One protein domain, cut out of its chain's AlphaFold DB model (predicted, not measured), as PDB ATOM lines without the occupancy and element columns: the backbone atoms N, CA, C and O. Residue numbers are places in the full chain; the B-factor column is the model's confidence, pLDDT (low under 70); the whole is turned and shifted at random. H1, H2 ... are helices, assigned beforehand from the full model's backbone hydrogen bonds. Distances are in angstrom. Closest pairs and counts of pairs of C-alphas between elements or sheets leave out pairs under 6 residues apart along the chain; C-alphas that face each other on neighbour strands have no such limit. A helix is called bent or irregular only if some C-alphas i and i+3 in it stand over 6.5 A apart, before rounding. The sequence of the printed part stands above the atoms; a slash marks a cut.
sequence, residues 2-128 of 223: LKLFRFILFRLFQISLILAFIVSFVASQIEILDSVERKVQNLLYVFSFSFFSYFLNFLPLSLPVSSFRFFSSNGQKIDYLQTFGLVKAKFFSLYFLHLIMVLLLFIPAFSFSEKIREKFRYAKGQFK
ATOM      1  N   LEU A   2      27.458  31.729  18.764       84.06
ATOM      2  CA  LEU A   2      26.392  31.134  19.597       84.06
ATOM      3  C   LEU A   2      26.053  31.932  20.876       84.06
ATOM      4  O   LEU A   2      24.881  32.116  21.188       84.06
ATOM      5  N   LYS A   3      27.063  32.448  21.596       87.38
ATOM      6  CA  LYS A   3      26.857  33.270  22.807       87.38
ATOM      7  C   LYS A   3      26.067  34.555  22.515       87.38
ATOM      8  O   LYS A   3      25.124  34.866  23.231       87.38
ATOM      9  N   LEU A   4      26.418  35.252  21.430       85.94
ATOM     10  CA  LEU A   4      25.719  36.457  20.972       85.94
ATOM     11  C   LEU A   4      24.267  36.146  20.600       85.94
ATOM     12  O   LEU A   4      23.356  36.859  21.003       85.94
ATOM     13  N   PHE A   5      24.048  35.051  19.874       86.69
ATOM     14  CA  PHE A   5      22.713  34.627  19.473       86.69
ATOM     15  C   PHE A   5      21.820  34.315  20.686       86.69
ATOM     16  O   PHE A   5      20.707  34.827  20.778       86.69
ATOM     17  N   ARG A   6      22.338  33.567  21.672       87.50
ATOM     18  CA  ARG A   6      21.633  33.302  22.939       87.50
ATOM     19  C   ARG A   6      21.312  34.582  23.708       87.50
ATOM     20  O   ARG A   6      20.209  34.710  24.226       87.50
ATOM     21  N   PHE A   7      22.248  35.530  23.756       89.06
ATOM     22  CA  PHE A   7      22.021  36.827  24.392       89.06
ATOM     23  C   PHE A   7      20.874  37.596  23.724       89.06
ATOM     24  O   PHE A   7      19.993  38.097  24.416       89.06
ATOM     25  N   ILE A   8      20.852  37.646  22.387       88.62
ATOM     26  CA  ILE A   8      19.786  38.313  21.630       88.62
ATOM     27  C   ILE A   8      18.440  37.637  21.898       88.62
ATOM     28  O   ILE A   8      17.493  38.318  22.279       88.62
ATOM     29  N   LEU A   9      18.360  36.307  21.791       89.38
ATOM     30  CA  LEU A   9      17.126  35.566  22.075       89.38
ATOM     31  C   LEU A   9      16.614  35.809  23.496       89.38
ATOM     32  O   LEU A   9      15.424  36.040  23.693       89.38
ATOM     33  N   PHE A  10      17.509  35.807  24.483       88.69
ATOM     34  CA  PHE A  10      17.145  36.083  25.867       88.69
ATOM     35  C   PHE A  10      16.578  37.498  26.037       88.69
ATOM     36  O   PHE A  10      15.535  37.674  26.666       88.69
ATOM     37  N   ARG A  11      17.207  38.510  25.425       88.06
ATOM     38  CA  ARG A  11      16.705  39.894  25.447       88.06
ATOM     39  C   ARG A  11      15.341  40.026  24.776       88.06
ATOM     40  O   ARG A  11      14.463  40.690  25.320       88.06
ATOM     41  N   LEU A  12      15.147  39.371  23.635       88.94
ATOM     42  CA  LEU A  12      13.864  39.341  22.937       88.94
ATOM     43  C   LEU A  12      12.772  38.706  23.788       88.94
ATOM     44  O   LEU A  12      11.681  39.261  23.909       88.94
ATOM     45  N   PHE A  13      13.079  37.583  24.432       88.44
ATOM     46  CA  PHE A  13      12.147  36.911  25.324       88.44
ATOM     47  C   PHE A  13      11.762  37.794  26.519       88.44
ATOM     48  O   PHE A  13      10.577  37.929  26.808       88.44
ATOM     49  N   GLN A  14      12.722  38.479  27.152       86.94
ATOM     50  CA  GLN A  14      12.444  39.427  28.241       86.94
ATOM     51  C   GLN A  14      11.493  40.552  27.807       86.94
ATOM     52  O   GLN A  14      10.509  40.825  28.491       86.94
ATOM     53  N   ILE A  15      11.757  41.183  26.657       85.00
ATOM     54  CA  ILE A  15      10.898  42.252  26.124       85.00
ATOM     55  C   ILE A  15       9.495  41.706  25.815       85.00
ATOM     56  O   ILE A  15       8.499  42.351  26.133       85.00
ATOM     57  N   SER A  16       9.414  40.505  25.239       87.44
ATOM     58  CA  SER A  16       8.149  39.828  24.917       87.44
ATOM     59  C   SER A  16       7.331  39.521  26.169       87.44
ATOM     60  O   SER A  16       6.122  39.738  26.177       87.44
ATOM     61  N   LEU A  17       7.992  39.064  27.236       87.50
ATOM     62  CA  LEU A  17       7.366  38.743  28.514       87.50
ATOM     63  C   LEU A  17       6.796  39.994  29.185       87.50
ATOM     64  O   LEU A  17       5.655  39.971  29.638       87.50
ATOM     65  N   ILE A  18       7.545  41.101  29.176       84.00
ATOM     66  CA  ILE A  18       7.075  42.393  29.699       84.00
ATOM     67  C   ILE A  18       5.868  42.894  28.896       84.00
ATOM     68  O   ILE A  18       4.856  43.273  29.481       84.00
ATOM     69  N   LEU A  19       5.943  42.866  27.560       84.19
ATOM     70  CA  LEU A  19       4.836  43.288  26.694       84.19
ATOM     71  C   LEU A  19       3.580  42.441  26.923       84.19
ATOM     72  O   LEU A  19       2.496  42.988  27.111       84.19
ATOM     73  N   ALA A  20       3.727  41.116  26.950       87.38
ATOM     74  CA  ALA A  20       2.620  40.200  27.187       87.38
ATOM     75  C   ALA A  20       1.995  40.420  28.567       87.38
ATOM     76  O   ALA A  20       0.771  40.439  28.681       87.38
ATOM     77  N   PHE A  21       2.815  40.644  29.597       84.88
ATOM     78  CA  PHE A  21       2.345  40.947  30.944       84.88
ATOM     79  C   PHE A  21       1.495  42.221  30.973       84.88
ATOM     80  O   PHE A  21       0.368  42.183  31.457       84.88
ATOM     81  N   ILE A  22       1.999  43.326  30.410       80.12
ATOM     82  CA  ILE A  22       1.301  44.621  30.406       80.12
ATOM     83  C   ILE A  22      -0.042  44.511  29.680       80.12
ATOM     84  O   ILE A  22      -1.071  44.905  30.224       80.12
ATOM     85  N   VAL A  23      -0.051  43.947  28.468       82.19
ATOM     86  CA  VAL A  23      -1.280  43.828  27.668       82.19
ATOM     87  C   VAL A  23      -2.298  42.921  28.359       82.19
ATOM     88  O   VAL A  23      -3.480  43.254  28.420       82.19
ATOM     89  N   SER A  24      -1.846  41.807  28.935       86.25
ATOM     90  CA  SER A  24      -2.729  40.874  29.646       86.25
ATOM     91  C   SER A  24      -3.289  41.483  30.920       86.25
ATOM     92  O   SER A  24      -4.465  41.300  31.209       86.25
ATOM     93  N   PHE A  25      -2.482  42.258  31.647       80.81
ATOM     94  CA  PHE A  25      -2.933  42.993  32.820       80.81
ATOM     95  C   PHE A  25      -4.060  43.964  32.459       80.81
ATOM     96  O   PHE A  25      -5.121  43.915  33.077       80.81
ATOM     97  N   VAL A  26      -3.875  44.789  31.422       77.00
ATOM     98  CA  VAL A  26      -4.904  45.732  30.949       77.00
ATOM     99  C   VAL A  26      -6.168  44.992  30.496       77.00
ATOM    100  O   VAL A  26      -7.269  45.355  30.909       77.00
ATOM    101  N   ALA A  27      -6.029  43.920  29.710       80.31
ATOM    102  CA  ALA A  27      -7.164  43.115  29.258       80.31
ATOM    103  C   ALA A  27      -7.949  42.494  30.431       80.31
ATOM    104  O   ALA A  27      -9.179  42.448  30.407       80.31
ATOM    105  N   SER A  28      -7.258  42.072  31.489       80.44
ATOM    106  CA  SER A  28      -7.884  41.560  32.711       80.44
ATOM    107  C   SER A  28      -8.615  42.619  33.521       80.44
ATOM    108  O   SER A  28      -9.664  42.314  34.085       80.44
ATOM    109  N   GLN A  29      -8.115  43.857  33.564       75.44
ATOM    110  CA  GLN A  29      -8.844  44.963  34.198       75.44
ATOM    111  C   GLN A  29     -10.174  45.231  33.479       75.44
ATOM    112  O   GLN A  29     -11.203  45.401  34.130       75.44
ATOM    113  N   ILE A  30     -10.186  45.169  32.144       80.06
ATOM    114  CA  ILE A  30     -11.420  45.298  31.349       80.06
ATOM    115  C   ILE A  30     -12.402  44.160  31.674       80.06
ATOM    116  O   ILE A  30     -13.598  44.396  31.834       80.06
ATOM    117  N   GLU A  31     -11.917  42.922  31.827       80.44
ATOM    118  CA  GLU A  31     -12.773  41.796  32.226       80.44
ATOM    119  C   GLU A  31     -13.334  41.932  33.645       80.44
ATOM    120  O   GLU A  31     -14.467  41.497  33.877       80.44
ATOM    121  N   ILE A  32     -12.573  42.510  34.586       77.88
ATOM    122  CA  ILE A  32     -13.077  42.844  35.925       77.88
ATOM    123  C   ILE A  32     -14.249  43.817  35.806       77.88
ATOM    124  O   ILE A  32     -15.295  43.535  36.380       77.88
ATOM    125  N   LEU A  33     -14.114  44.903  35.037       74.94
ATOM    126  CA  LEU A  33     -15.178  45.902  34.864       74.94
ATOM    127  C   LEU A  33     -16.473  45.269  34.319       74.94
ATOM    128  O   LEU A  33     -17.515  45.365  34.964       74.94
ATOM    129  N   ASP A  34     -16.393  44.485  33.236       77.31
ATOM    130  CA  ASP A  34     -17.551  43.739  32.689       77.31
ATOM    131  C   ASP A  34     -18.062  42.643  33.649       77.31
ATOM    132  O   ASP A  34     -19.143  42.092  33.461       77.31
ATOM    133  N   SER A  35     -17.300  42.258  34.676       77.88
ATOM    134  CA  SER A  35     -17.757  41.306  35.703       77.88
ATOM    135  C   SER A  35     -18.415  42.001  36.898       77.88
ATOM    136  O   SER A  35     -19.354  41.444  37.469       77.88
ATOM    137  N   VAL A  36     -17.980  43.218  37.236       72.50
ATOM    138  CA  VAL A  36     -18.628  44.092  38.226       72.50
ATOM    139  C   VAL A  36     -20.026  44.477  37.748       72.50
ATOM    140  O   VAL A  36     -20.983  44.308  38.498       72.50
ATOM    141  N   GLU A  37     -20.174  44.867  36.477       71.94
ATOM    142  CA  GLU A  37     -21.484  45.146  35.859       71.94
ATOM    143  C   GLU A  37     -22.444  43.948  35.949       71.94
ATOM    144  O   GLU A  37     -23.652  44.103  36.104       71.94
ATOM    145  N   ARG A  38     -21.903  42.725  35.917       71.12
ATOM    146  CA  ARG A  38     -22.661  41.467  36.023       71.12
ATOM    147  C   ARG A  38     -22.814  40.951  37.455       71.12
ATOM    148  O   ARG A  38     -23.260  39.820  37.637       71.12
ATOM    149  N   LYS A  39     -22.421  41.738  38.465       79.50
ATOM    150  CA  LYS A  39     -22.510  41.387  39.894       79.50
ATOM    151  C   LYS A  39     -21.798  40.063  40.239       79.50
ATOM    152  O   LYS A  39     -22.239  39.314  41.110       79.50
ATOM    153  N   VAL A  40     -20.692  39.745  39.555       75.81
ATOM    154  CA  VAL A  40     -19.896  38.538  39.834       75.81
ATOM    155  C   VAL A  40     -19.160  38.710  41.164       75.81
ATOM    156  O   VAL A  40     -18.362  39.628  41.322       75.81
ATOM    157  N   GLN A  41     -19.384  37.798  42.111       77.19
ATOM    158  CA  GLN A  41     -18.846  37.923  43.473       77.19
ATOM    159  C   GLN A  41     -17.324  37.709  43.564       77.19
ATOM    160  O   GLN A  41     -16.664  38.330  44.391       77.19
ATOM    161  N   ASN A  42     -16.741  36.848  42.720       84.25
ATOM    162  CA  ASN A  42     -15.322  36.489  42.809       84.25
ATOM    163  C   ASN A  42     -14.467  37.195  41.740       84.25
ATOM    164  O   ASN A  42     -14.051  36.595  40.746       84.25
ATOM    165  N   LEU A  43     -14.199  38.487  41.951       79.75
ATOM    166  CA  LEU A  43     -13.413  39.317  41.025       79.75
ATOM    167  C   LEU A  43     -11.935  38.898  40.941       79.75
ATOM    168  O   LEU A  43     -11.324  39.013  39.880       79.75
ATOM    169  N   LEU A  44     -11.361  38.351  42.018       79.81
ATOM    170  CA  LEU A  44      -9.985  37.837  42.012       79.81
ATOM    171  C   LEU A  44      -9.845  36.628  41.073       79.81
ATOM    172  O   LEU A  44      -8.859  36.501  40.340       79.81
ATOM    173  N   TYR A  45     -10.856  35.756  41.071       83.62
ATOM    174  CA  TYR A  45     -10.931  34.623  40.155       83.62
ATOM    175  C   TYR A  45     -11.049  35.093  38.702       83.62
ATOM    176  O   TYR A  45     -10.315  34.603  37.844       83.62
ATOM    177  N   VAL A  46     -11.904  36.090  38.439       81.12
ATOM    178  CA  VAL A  46     -12.031  36.741  37.122       81.12
ATOM    179  C   VAL A  46     -10.688  37.286  36.649       81.12
ATOM    180  O   VAL A  46     -10.265  36.996  35.528       81.12
ATOM    181  N   PHE A  47     -10.004  38.046  37.504       83.75
ATOM    182  CA  PHE A  47      -8.713  38.635  37.183       83.75
ATOM    183  C   PHE A  47      -7.685  37.564  36.831       83.75
ATOM    184  O   PHE A  47      -7.105  37.599  35.753       83.75
ATOM    185  N   SER A  48      -7.512  36.569  37.701       84.94
ATOM    186  CA  SER A  48      -6.504  35.524  37.514       84.94
ATOM    187  C   SER A  48      -6.760  34.713  36.241       84.94
ATOM    188  O   SER A  48      -5.855  34.533  35.428       84.94
ATOM    189  N   PHE A  49      -7.999  34.262  36.014       88.19
ATOM    190  CA  PHE A  49      -8.340  33.449  34.841       88.19
ATOM    191  C   PHE A  49      -8.222  34.228  33.533       88.19
ATOM    192  O   PHE A  49      -7.660  33.717  32.562       88.19
ATOM    193  N   SER A  50      -8.725  35.465  33.507       84.12
ATOM    194  CA  SER A  50      -8.559  36.332  32.342       84.12
ATOM    195  C   SER A  50      -7.082  36.614  32.083       84.12
ATOM    196  O   SER A  50      -6.644  36.498  30.943       84.12
ATOM    197  N   PHE A  51      -6.296  36.878  33.131       87.38
ATOM    198  CA  PHE A  51      -4.880  37.213  33.009       87.38
ATOM    199  C   PHE A  51      -4.101  36.058  32.403       87.38
ATOM    200  O   PHE A  51      -3.415  36.249  31.405       87.38
ATOM    201  N   PHE A  52      -4.259  34.846  32.940       89.31
ATOM    202  CA  PHE A  52      -3.594  33.665  32.394       89.31
ATOM    203  C   PHE A  52      -4.030  33.366  30.957       89.31
ATOM    204  O   PHE A  52      -3.181  33.070  30.117       89.31
ATOM    205  N   SER A  53      -5.324  33.482  30.645       88.00
ATOM    206  CA  SER A  53      -5.815  33.267  29.279       88.00
ATOM    207  C   SER A  53      -5.213  34.278  28.296       88.00
ATOM    208  O   SER A  53      -4.677  33.892  27.254       88.00
ATOM    209  N   TYR A  54      -5.244  35.567  28.635       85.62
ATOM    210  CA  TYR A  54      -4.670  36.616  27.800       85.62
ATOM    211  C   TYR A  54      -3.153  36.490  27.689       85.62
ATOM    212  O   TYR A  54      -2.630  36.577  26.582       85.62
ATOM    213  N   PHE A  55      -2.456  36.180  28.780       88.62
ATOM    214  CA  PHE A  55      -1.001  36.045  28.797       88.62
ATOM    215  C   PHE A  55      -0.511  34.957  27.851       88.62
ATOM    216  O   PHE A  55       0.383  35.204  27.042       88.62
ATOM    217  N   LEU A  56      -1.144  33.783  27.884       87.88
ATOM    218  CA  LEU A  56      -0.799  32.681  26.987       87.88
ATOM    219  C   LEU A  56      -1.054  33.015  25.511       87.88
ATOM    220  O   LEU A  56      -0.319  32.535  24.653       87.88
ATOM    221  N   ASN A  57      -2.041  33.865  25.216       85.50
ATOM    222  CA  ASN A  57      -2.341  34.297  23.849       85.50
ATOM    223  C   ASN A  57      -1.422  35.431  23.373       85.50
ATOM    224  O   ASN A  57      -1.017  35.455  22.213       85.50
ATOM    225  N   PHE A  58      -1.084  36.381  24.248       86.56
ATOM    226  CA  PHE A  58      -0.290  37.555  23.888       86.56
ATOM    227  C   PHE A  58       1.213  37.299  23.886       86.56
ATOM    228  O   PHE A  58       1.925  37.965  23.142       86.56
ATOM    229  N   LEU A  59       1.714  36.341  24.668       87.06
ATOM    230  CA  LEU A  59       3.134  35.988  24.693       87.06
ATOM    231  C   LEU A  59       3.705  35.568  23.321       87.06
ATOM    232  O   LEU A  59       4.738  36.106  22.927       87.06
ATOM    233  N   PRO A  60       3.067  34.674  22.545       85.00
ATOM    234  CA  PRO A  60       3.536  34.370  21.194       85.00
ATOM    235  C   PRO A  60       3.397  35.568  20.242       85.00
ATOM    236  O   PRO A  60       4.268  35.790  19.403       85.00
ATOM    237  N   LEU A  61       2.349  36.385  20.400       84.94
ATOM    238  CA  LEU A  61       2.134  37.589  19.587       84.94
ATOM    239  C   LEU A  61       3.145  38.704  19.891       84.94
ATOM    240  O   LEU A  61       3.441  39.522  19.019       84.94
ATOM    241  N   SER A  62       3.702  38.749  21.102       85.88
ATOM    242  CA  SER A  62       4.682  39.762  21.489       85.88
ATOM    243  C   SER A  62       6.089  39.461  20.970       85.88
ATOM    244  O   SER A  62       6.904  40.382  20.902       85.88
ATOM    245  N   LEU A  63       6.374  38.226  20.535       85.69
ATOM    246  CA  LEU A  63       7.674  37.831  19.979       85.69
ATOM    247  C   LEU A  63       8.015  38.547  18.654       85.69
ATOM    248  O   LEU A  63       9.110  39.109  18.563       85.69
ATOM    249  N   PRO A  64       7.136  38.608  17.632       83.81
ATOM    250  CA  PRO A  64       7.391  39.425  16.443       83.81
ATOM    251  C   PRO A  64       7.588  40.911  16.771       83.81
ATOM    252  O   PRO A  64       8.516  41.545  16.266       83.81
ATOM    253  N   VAL A  65       6.760  41.458  17.669       83.50
ATOM    254  CA  VAL A  65       6.781  42.881  18.047       83.50
ATOM    255  C   VAL A  65       8.075  43.249  18.776       83.50
ATOM    256  O   VAL A  65       8.724  44.246  18.449       83.50
ATOM    257  N   SER A  66       8.489  42.436  19.748       85.12
ATOM    258  CA  SER A  66       9.735  42.640  20.493       85.12
ATOM    259  C   SER A  66      10.956  42.556  19.583       85.12
ATOM    260  O   SER A  66      11.910  43.317  19.745       85.12
ATOM    261  N   SER A  67      10.894  41.675  18.592       85.94
ATOM    262  CA  SER A  67      11.958  41.463  17.625       85.94
ATOM    263  C   SER A  67      12.101  42.638  16.683       85.94
ATOM    264  O   SER A  67      13.206  43.152  16.525       85.94
ATOM    265  N   PHE A  68      10.986  43.147  16.162       83.62
ATOM    266  CA  PHE A  68      10.986  44.383  15.391       83.62
ATOM    267  C   PHE A  68      11.606  45.540  16.187       83.62
ATOM    268  O   PHE A  68      12.540  46.189  15.718       83.62
ATOM    269  N   ARG A  69      11.168  45.741  17.437       82.25
ATOM    270  CA  ARG A  69      11.707  46.792  18.311       82.25
ATOM    271  C   ARG A  69      13.204  46.621  18.570       82.25
ATOM    272  O   ARG A  69      13.951  47.598  18.536       82.25
ATOM    273  N   PHE A  70      13.661  45.402  18.837       85.62
ATOM    274  CA  PHE A  70      15.070  45.121  19.106       85.62
ATOM    275  C   PHE A  70      15.949  45.376  17.881       85.62
ATOM    276  O   PHE A  70      16.984  46.027  18.009       85.62
ATOM    277  N   PHE A  71      15.538  44.894  16.707       85.44
ATOM    278  CA  PHE A  71      16.291  45.072  15.468       85.44
ATOM    279  C   PHE A  71      16.291  46.525  15.002       85.44
ATOM    280  O   PHE A  71      17.341  47.030  14.616       85.44
ATOM    281  N   SER A  72      15.160  47.222  15.129       83.31
ATOM    282  CA  SER A  72      15.065  48.654  14.843       83.31
ATOM    283  C   SER A  72      15.975  49.478  15.764       83.31
ATOM    284  O   SER A  72      16.758  50.296  15.290       83.31
ATOM    285  N   SER A  73      15.961  49.207  17.075       84.62
ATOM    286  CA  SER A  73      16.776  49.956  18.049       84.62
ATOM    287  C   SER A  73      18.269  49.609  18.037       84.62
ATOM    288  O   SER A  73      19.083  50.421  18.466       84.62
ATOM    289  N   ASN A  74      18.653  48.420  17.561       85.44
ATOM    290  CA  ASN A  74      20.049  47.970  17.536       85.44
ATOM    291  C   ASN A  74      20.620  47.819  16.118       85.44
ATOM    292  O   ASN A  74      21.684  47.218  15.973       85.44
ATOM    293  N   GLY A  75      19.965  48.377  15.094       85.81
ATOM    294  CA  GLY A  75      20.376  48.255  13.689       85.81
ATOM    295  C   GLY A  75      21.856  48.575  13.470       85.81
ATOM    296  O   GLY A  75      22.601  47.722  13.001       85.81
ATOM    297  N   GLN A  76      22.327  49.722  13.970       87.81
ATOM    298  CA  GLN A  76      23.736  50.133  13.856       87.81
ATOM    299  C   GLN A  76      24.720  49.150  14.515       87.81
ATOM    300  O   GLN A  76      25.794  48.886  13.981       87.81
ATOM    301  N   LYS A  77      24.363  48.562  15.667       87.25
ATOM    302  CA  LYS A  77      25.212  47.559  16.339       87.25
ATOM    303  C   LYS A  77      25.268  46.259  15.541       87.25
ATOM    304  O   LYS A  77      26.289  45.580  15.540       87.25
ATOM    305  N   ILE A  78      24.176  45.909  14.868       86.25
ATOM    306  CA  ILE A  78      24.094  44.730  14.001       86.25
ATOM    307  C   ILE A  78      24.870  44.955  12.705       86.25
ATOM    308  O   ILE A  78      25.536  44.036  12.232       86.25
ATOM    309  N   ASP A  79      24.851  46.176  12.179       87.19
ATOM    310  CA  ASP A  79      25.677  46.582  11.045       87.19
ATOM    311  C   ASP A  79      27.164  46.515  11.407       87.19
ATOM    312  O   ASP A  79      27.952  45.935  10.664       87.19
ATOM    313  N   TYR A  80      27.540  46.981  12.602       90.56
ATOM    314  CA  TYR A  80      28.910  46.868  13.103       90.56
ATOM    315  C   TYR A  80      29.365  45.411  13.249       90.56
ATOM    316  O   TYR A  80      30.505  45.081  12.959       90.56
ATOM    317  N   LEU A  81      28.478  44.480  13.610       87.88
ATOM    318  CA  LEU A  81      28.834  43.057  13.663       87.88
ATOM    319  C   LEU A  81      29.226  42.481  12.291       87.88
ATOM    320  O   LEU A  81      29.943  41.478  12.245       87.88
ATOM    321  N   GLN A  82      28.812  43.103  11.181       87.31
ATOM    322  CA  GLN A  82      29.233  42.677   9.845       87.31
ATOM    323  C   GLN A  82      30.735  42.859   9.630       87.31
ATOM    324  O   GLN A  82      31.348  42.022   8.969       87.31
ATOM    325  N   THR A  83      31.344  43.887  10.232       89.69
ATOM    326  CA  THR A  83      32.793  44.121  10.123       89.69
ATOM    327  C   THR A  83      33.607  43.042  10.843       89.69
ATOM    328  O   THR A  83      34.772  42.842  10.523       89.69
ATOM    329  N   PHE A  84      32.984  42.279  11.751       87.75
ATOM    330  CA  PHE A  84      33.566  41.109  12.425       87.75
ATOM    331  C   PHE A  84      33.193  39.774  11.752       87.75
ATOM    332  O   PHE A  84      33.290  38.714  12.371       87.75
ATOM    333  N   GLY A  85      32.728  39.806  10.497       87.88
ATOM    334  CA  GLY A  85      32.417  38.607   9.713       87.88
ATOM    335  C   GLY A  85      31.012  38.035   9.929       87.88
ATOM    336  O   GLY A  85      30.744  36.893   9.545       87.88
ATOM    337  N   LEU A  86      30.084  38.788  10.538       87.19
ATOM    338  CA  LEU A  86      28.690  38.354  10.654       87.19
ATOM    339  C   LEU A  86      27.946  38.498   9.317       87.19
ATOM    340  O   LEU A  86      27.667  39.597   8.839       87.19
ATOM    341  N   VAL A  87      27.536  37.366   8.745       89.69
ATOM    342  CA  VAL A  87      26.682  37.331   7.549       89.69
ATOM    343  C   VAL A  87      25.216  37.542   7.954       89.69
ATOM    344  O   VAL A  87      24.589  36.628   8.496       89.69
ATOM    345  N   LYS A  88      24.652  38.728   7.666       82.88
ATOM    346  CA  LYS A  88      23.263  39.109   8.013       82.88
ATOM    347  C   LYS A  88      22.233  38.058   7.593       82.88
ATOM    348  O   LYS A  88      21.423  37.651   8.418       82.88
ATOM    349  N   ALA A  89      22.298  37.572   6.354       84.00
ATOM    350  CA  ALA A  89      21.343  36.586   5.839       84.00
ATOM    351  C   ALA A  89      21.319  35.294   6.679       84.00
ATOM    352  O   ALA A  89      20.252  34.823   7.067       84.00
ATOM    353  N   LYS A  90      22.498  34.767   7.035       83.56
ATOM    354  CA  LYS A  90      22.634  33.568   7.875       83.56
ATOM    355  C   LYS A  90      22.167  33.817   9.310       83.56
ATOM    356  O   LYS A  90      21.605  32.932   9.946       83.56
ATOM    357  N   PHE A  91      22.399  35.019   9.829       84.12
ATOM    358  CA  PHE A  91      21.931  35.404  11.155       84.12
ATOM    359  C   PHE A  91      20.397  35.490  11.213       84.12
ATOM    360  O   PHE A  91      19.786  34.901  12.105       84.12
ATOM    361  N   PHE A  92      19.770  36.162  10.243       84.88
ATOM    362  CA  PHE A  92      18.315  36.300  10.183       84.88
ATOM    363  C   PHE A  92      17.605  34.976   9.888       84.88
ATOM    364  O   PHE A  92      16.550  34.737  10.468       84.88
ATOM    365  N   SER A  93      18.182  34.085   9.073       82.12
ATOM    366  CA  SER A  93      17.591  32.761   8.835       82.12
ATOM    367  C   SER A  93      17.579  31.899  10.100       82.12
ATOM    368  O   SER A  93      16.550  31.316  10.439       82.12
ATOM    369  N   LEU A  94      18.685  31.878  10.854       82.00
ATOM    370  CA  LEU A  94      18.763  31.186  12.143       82.00
ATOM    371  C   LEU A  94      17.788  31.775  13.162       82.00
ATOM    372  O   LEU A  94      17.148  31.030  13.905       82.00
ATOM    373  N   TYR A  95      17.668  33.101  13.192       85.25
ATOM    374  CA  TYR A  95      16.720  33.801  14.048       85.25
ATOM    375  C   TYR A  95      15.263  33.453  13.693       85.25
ATOM    376  O   TYR A  95      14.496  33.092  14.584       85.25
ATOM    377  N   PHE A  96      14.891  33.486  12.411       85.31
ATOM    378  CA  PHE A  96      13.534  33.173  11.957       85.31
ATOM    379  C   PHE A  96      13.164  31.710  12.221       85.31
ATOM    380  O   PHE A  96      12.070  31.426  12.701       85.31
ATOM    381  N   LEU A  97      14.106  30.785  12.005       84.69
ATOM    382  CA  LEU A  97      13.928  29.378  12.358       84.69
ATOM    383  C   LEU A  97      13.643  29.208  13.857       84.69
ATOM    384  O   LEU A  97      12.725  28.482  14.229       84.69
ATOM    385  N   HIS A  98      14.387  29.907  14.720       81.81
ATOM    386  CA  HIS A  98      14.130  29.880  16.162       81.81
ATOM    387  C   HIS A  98      12.774  30.483  16.513       81.81
ATOM    388  O   HIS A  98      12.067  29.916  17.339       81.81
ATOM    389  N   LEU A  99      12.390  31.595  15.885       84.44
ATOM    390  CA  LEU A  99      11.084  32.209  16.105       84.44
ATOM    391  C   LEU A  99       9.950  31.228  15.770       84.44
ATOM    392  O   LEU A  99       9.041  31.067  16.578       84.44
ATOM    393  N   ILE A 100      10.036  30.525  14.637       84.25
ATOM    394  CA  ILE A 100       9.060  29.493  14.257       84.25
ATOM    395  C   ILE A 100       9.031  28.368  15.291       84.25
ATOM    396  O   ILE A 100       7.958  28.015  15.768       84.25
ATOM    397  N   MET A 101      10.192  27.820  15.669       83.94
ATOM    398  CA  MET A 101      10.266  26.745  16.666       83.94
ATOM    399  C   MET A 101       9.630  27.165  17.994       83.94
ATOM    400  O   MET A 101       8.866  26.407  18.584       83.94
ATOM    401  N   VAL A 102       9.891  28.393  18.439       81.81
ATOM    402  CA  VAL A 102       9.297  28.945  19.658       81.81
ATOM    403  C   VAL A 102       7.784  29.100  19.509       81.81
ATOM    404  O   VAL A 102       7.054  28.690  20.402       81.81
ATOM    405  N   LEU A 103       7.288  29.626  18.386       81.75
ATOM    406  CA  LEU A 103       5.847  29.761  18.136       81.75
ATOM    407  C   LEU A 103       5.130  28.403  18.103       81.75
ATOM    408  O   LEU A 103       4.031  28.285  18.644       81.75
ATOM    409  N   LEU A 104       5.759  27.369  17.539       81.50
ATOM    410  CA  LEU A 104       5.220  26.006  17.538       81.50
ATOM    411  C   LEU A 104       5.061  25.450  18.960       81.50
ATOM    412  O   LEU A 104       4.059  24.796  19.252       81.50
ATOM    413  N   LEU A 105       5.987  25.766  19.873       82.88
ATOM    414  CA  LEU A 105       5.875  25.381  21.287       82.88
ATOM    415  C   LEU A 105       4.689  26.048  22.000       82.88
ATOM    416  O   LEU A 105       4.254  25.552  23.038       82.88
ATOM    417  N   PHE A 106       4.137  27.136  21.452       83.25
ATOM    418  CA  PHE A 106       2.961  27.815  22.001       83.25
ATOM    419  C   PHE A 106       1.624  27.282  21.470       83.25
ATOM    420  O   PHE A 106       0.585  27.659  22.005       83.25
ATOM    421  N   ILE A 107       1.602  26.357  20.500       80.44
ATOM    422  CA  ILE A 107       0.349  25.732  20.027       80.44
ATOM    423  C   ILE A 107      -0.467  25.125  21.187       80.44
ATOM    424  O   ILE A 107      -1.649  25.456  21.314       80.44
ATOM    425  N   PRO A 108       0.123  24.324  22.100       77.38
ATOM    426  CA  PRO A 108      -0.610  23.789  23.248       77.38
ATOM    427  C   PRO A 108      -1.109  24.884  24.201       77.38
ATOM    428  O   PRO A 108      -2.155  24.727  24.832       77.38
ATOM    429  N   ALA A 109      -0.376  26.000  24.301       76.88
ATOM    430  CA  ALA A 109      -0.739  27.127  25.155       76.88
ATOM    431  C   ALA A 109      -2.007  27.836  24.659       76.88
ATOM    432  O   ALA A 109      -2.841  28.214  25.482       76.88
ATOM    433  N   PHE A 110      -2.201  27.944  23.340       77.00
ATOM    434  CA  PHE A 110      -3.443  28.463  22.762       77.00
ATOM    435  C   PHE A 110      -4.635  27.558  23.084       77.00
ATOM    436  O   PHE A 110      -5.632  28.034  23.623       77.00
ATOM    437  N   SER A 111      -4.516  26.245  22.857       77.25
ATOM    438  CA  SER A 111      -5.590  25.296  23.190       77.25
ATOM    439  C   SER A 111      -5.922  25.295  24.685       77.25
ATOM    440  O   SER A 111      -7.082  25.172  25.079       77.25
ATOM    441  N   PHE A 112      -4.913  25.443  25.546       77.00
ATOM    442  CA  PHE A 112      -5.124  25.569  26.985       77.00
ATOM    443  C   PHE A 112      -5.800  26.896  27.354       77.00
ATOM    444  O   PHE A 112      -6.725  26.907  28.166       77.00
ATOM    445  N   SER A 113      -5.400  28.001  26.720       78.50
ATOM    446  CA  SER A 113      -6.037  29.306  26.902       78.50
ATOM    447  C   SER A 113      -7.514  29.290  26.506       78.50
ATOM    448  O   SER A 113      -8.345  29.834  27.234       78.50
ATOM    449  N   GLU A 114      -7.872  28.620  25.409       77.69
ATOM    450  CA  GLU A 114      -9.270  28.463  25.001       77.69
ATOM    451  C   GLU A 114     -10.087  27.699  26.041       77.69
ATOM    452  O   GLU A 114     -11.147  28.178  26.439       77.69
ATOM    453  N   LYS A 115      -9.561  26.588  26.573       79.44
ATOM    454  CA  LYS A 115     -10.216  25.831  27.656       79.44
ATOM    455  C   LYS A 115     -10.429  26.678  28.911       79.44
ATOM    456  O   LYS A 115     -11.493  26.618  29.529       79.44
ATOM    457  N   ILE A 116      -9.437  27.489  29.291       77.19
ATOM    458  CA  ILE A 116      -9.554  28.442  30.410       77.19
ATOM    459  C   ILE A 116     -10.680  29.438  30.126       77.19
ATOM    460  O   ILE A 116     -11.527  29.684  30.986       77.19
ATOM    461  N   ARG A 117     -10.709  29.999  28.915       76.12
ATOM    462  CA  ARG A 117     -11.673  31.025  28.516       76.12
ATOM    463  C   ARG A 117     -13.090  30.479  28.411       76.12
ATOM    464  O   ARG A 117     -14.033  31.166  28.788       76.12
ATOM    465  N   GLU A 118     -13.245  29.255  27.933       75.06
ATOM    466  CA  GLU A 118     -14.514  28.542  27.876       75.06
ATOM    467  C   GLU A 118     -15.052  28.298  29.290       75.06
ATOM    468  O   GLU A 118     -16.156  28.742  29.611       75.06
ATOM    469  N   LYS A 119     -14.236  27.720  30.180       76.81
ATOM    470  CA  LYS A 119     -14.595  27.520  31.593       76.81
ATOM    471  C   LYS A 119     -14.969  28.839  32.276       76.81
ATOM    472  O   LYS A 119     -15.956  28.905  33.010       76.81
ATOM    473  N   PHE A 120     -14.229  29.906  31.978       73.56
ATOM    474  CA  PHE A 120     -14.518  31.250  32.465       73.56
ATOM    475  C   PHE A 120     -15.836  31.812  31.909       73.56
ATOM    476  O   PHE A 120     -16.633  32.359  32.667       73.56
ATOM    477  N   ARG A 121     -16.125  31.647  30.612       70.19
ATOM    478  CA  ARG A 121     -17.397  32.075  30.000       70.19
ATOM    479  C   ARG A 121     -18.590  31.333  30.585       70.19
ATOM    480  O   ARG A 121     -19.617  31.964  30.821       70.19
ATOM    481  N   TYR A 122     -18.463  30.035  30.851       68.12
ATOM    482  CA  TYR A 122     -19.512  29.272  31.523       68.12
ATOM    483  C   TYR A 122     -19.795  29.824  32.922       68.12
ATOM    484  O   TYR A 122     -20.962  30.071  33.237       68.12
ATOM    485  N   ALA A 123     -18.747  30.103  33.706       64.81
ATOM    486  CA  ALA A 123     -18.865  30.718  35.028       64.81
ATOM    487  C   ALA A 123     -19.472  32.132  34.956       64.81
ATOM    488  O   ALA A 123     -20.449  32.421  35.639       64.81
ATOM    489  N   LYS A 124     -18.974  32.996  34.062       61.16
ATOM    490  CA  LYS A 124     -19.469  34.371  33.871       61.16
ATOM    491  C   LYS A 124     -20.911  34.404  33.367       61.16
ATOM    492  O   LYS A 124     -21.689  35.267  33.753       61.16
ATOM    493  N   GLY A 125     -21.280  33.464  32.501       57.53
ATOM    494  CA  GLY A 125     -22.618  33.379  31.937       57.53
ATOM    495  C   GLY A 125     -23.667  32.892  32.928       57.53
ATOM    496  O   GLY A 125     -24.842  32.978  32.609       57.53
ATOM    497  N   GLN A 126     -23.308  32.293  34.075       52.69
ATOM    498  CA  GLN A 126     -24.288  31.912  35.110       52.69
ATOM    499  C   GLN A 126     -24.928  33.129  35.793       52.69
ATOM    500  O   GLN A 126     -26.016  33.002  36.348       52.69
ATOM    501  N   PHE A 127     -24.306  34.302  35.684       50.12
ATOM    502  CA  PHE A 127     -24.813  35.549  36.238       50.12
ATOM    503  C   PHE A 127     -25.627  36.299  35.173       50.12
ATOM    504  O   PHE A 127     -25.169  36.474  34.038       50.12
ATOM    505  N   LYS A 128     -26.866  36.684  35.519       49.34
ATOM    506  CA  LYS A 128     -27.779  37.411  34.625       49.34
ATOM    507  C   LYS A 128     -27.112  38.712  34.170       49.34
ATOM    508  O   LYS A 128     -26.683  39.513  34.994       49.34
TER     509      LYS A 128
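Overview. This is residues 2 to 128 of the 223 residues of an uncharacterized protein of Candidatus Calescamantes bacterium (UniProt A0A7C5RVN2). What shape do these atoms make? They make a loose rod of helices: H1 and H2a form a long helical hairpin and cross in the middle of the rod, while H3 and H4, one after the other, run back along H2a on another side. The short arm H2b bends off at one end, where residues 72 to 77 and 80 to 85 stick out. What is it built of? The 127 printed residues hold four named helices, in the order H1, H2, H3, H4, and no named strand: the class is all helix. How large is it? It spans 65 by 25 by 18 A and is loose, with a radius of gyration of the C-alphas of 19.2 A.

Arrangement. Is the longest helix straight? H2, residues 43 to 83, was assigned as one helix by its hydrogen bonds but is bent, with C-alphas 73 and 76 8.1 A apart; its arms H2a, residues 43 to 73, and H2b, residues 76 to 83, stand at a steep tilt of 49 degrees. H2a also has a kink of 52 degrees near residue 60. What touches H2a? H1, residues 2 to 36, touches it and forms a hairpin with it, closest at the C-alphas of Ser 16 and Ser 62, 4.9 A apart; they run opposite ways at a tilt of 37 degrees, only just steep. H4, residues 107 to 125, touches residues 46 to 57 of H2a alone, closest at the C-alphas of Ser 53 and Ser 113, 4.6 A apart; they run opposite ways at 35.2 degrees, only just steep. Where is H3, residues 88 to 105? It is close to but not clearly touching H2a, with the closest C-alphas, of Pro 60 and Leu 103, 6.0 A apart, and it is near H1; H3 and H4 meet only through their link. What do the backbones show? Every O i to N i+4 pair is within hydrogen-bond range in H1, H3 and H4, against 22 of 27 in H2a and 2 of 4 in H2b.

Along the chain. Where does the longest helix lie? H2a runs 39.4 A from C-alpha 43 at (-13.413, 39.317, 41.025), and H2b, 11.5 A long, ends at C-alpha 83 at (32.793, 44.121, 10.123). How long are the others? H1 is 50.4 A long, H3 25.8 A and H4 27.0 A, the last ending at C-alpha 125 at (-22.618, 33.379, 31.937).

Size, cuts and confidence. How far does it reach? The two C-alphas farthest apart, those of Thr 83 and Lys 128, are 65.7 A apart. Is it continuous? The printed part has no cut; the links H2 to H3 and H3 to H4 are tight and H1 to H2 is short. Where is confidence low? Residues 122 to 128 have pLDDT under 70, against a mean of 81.8 for the printed part.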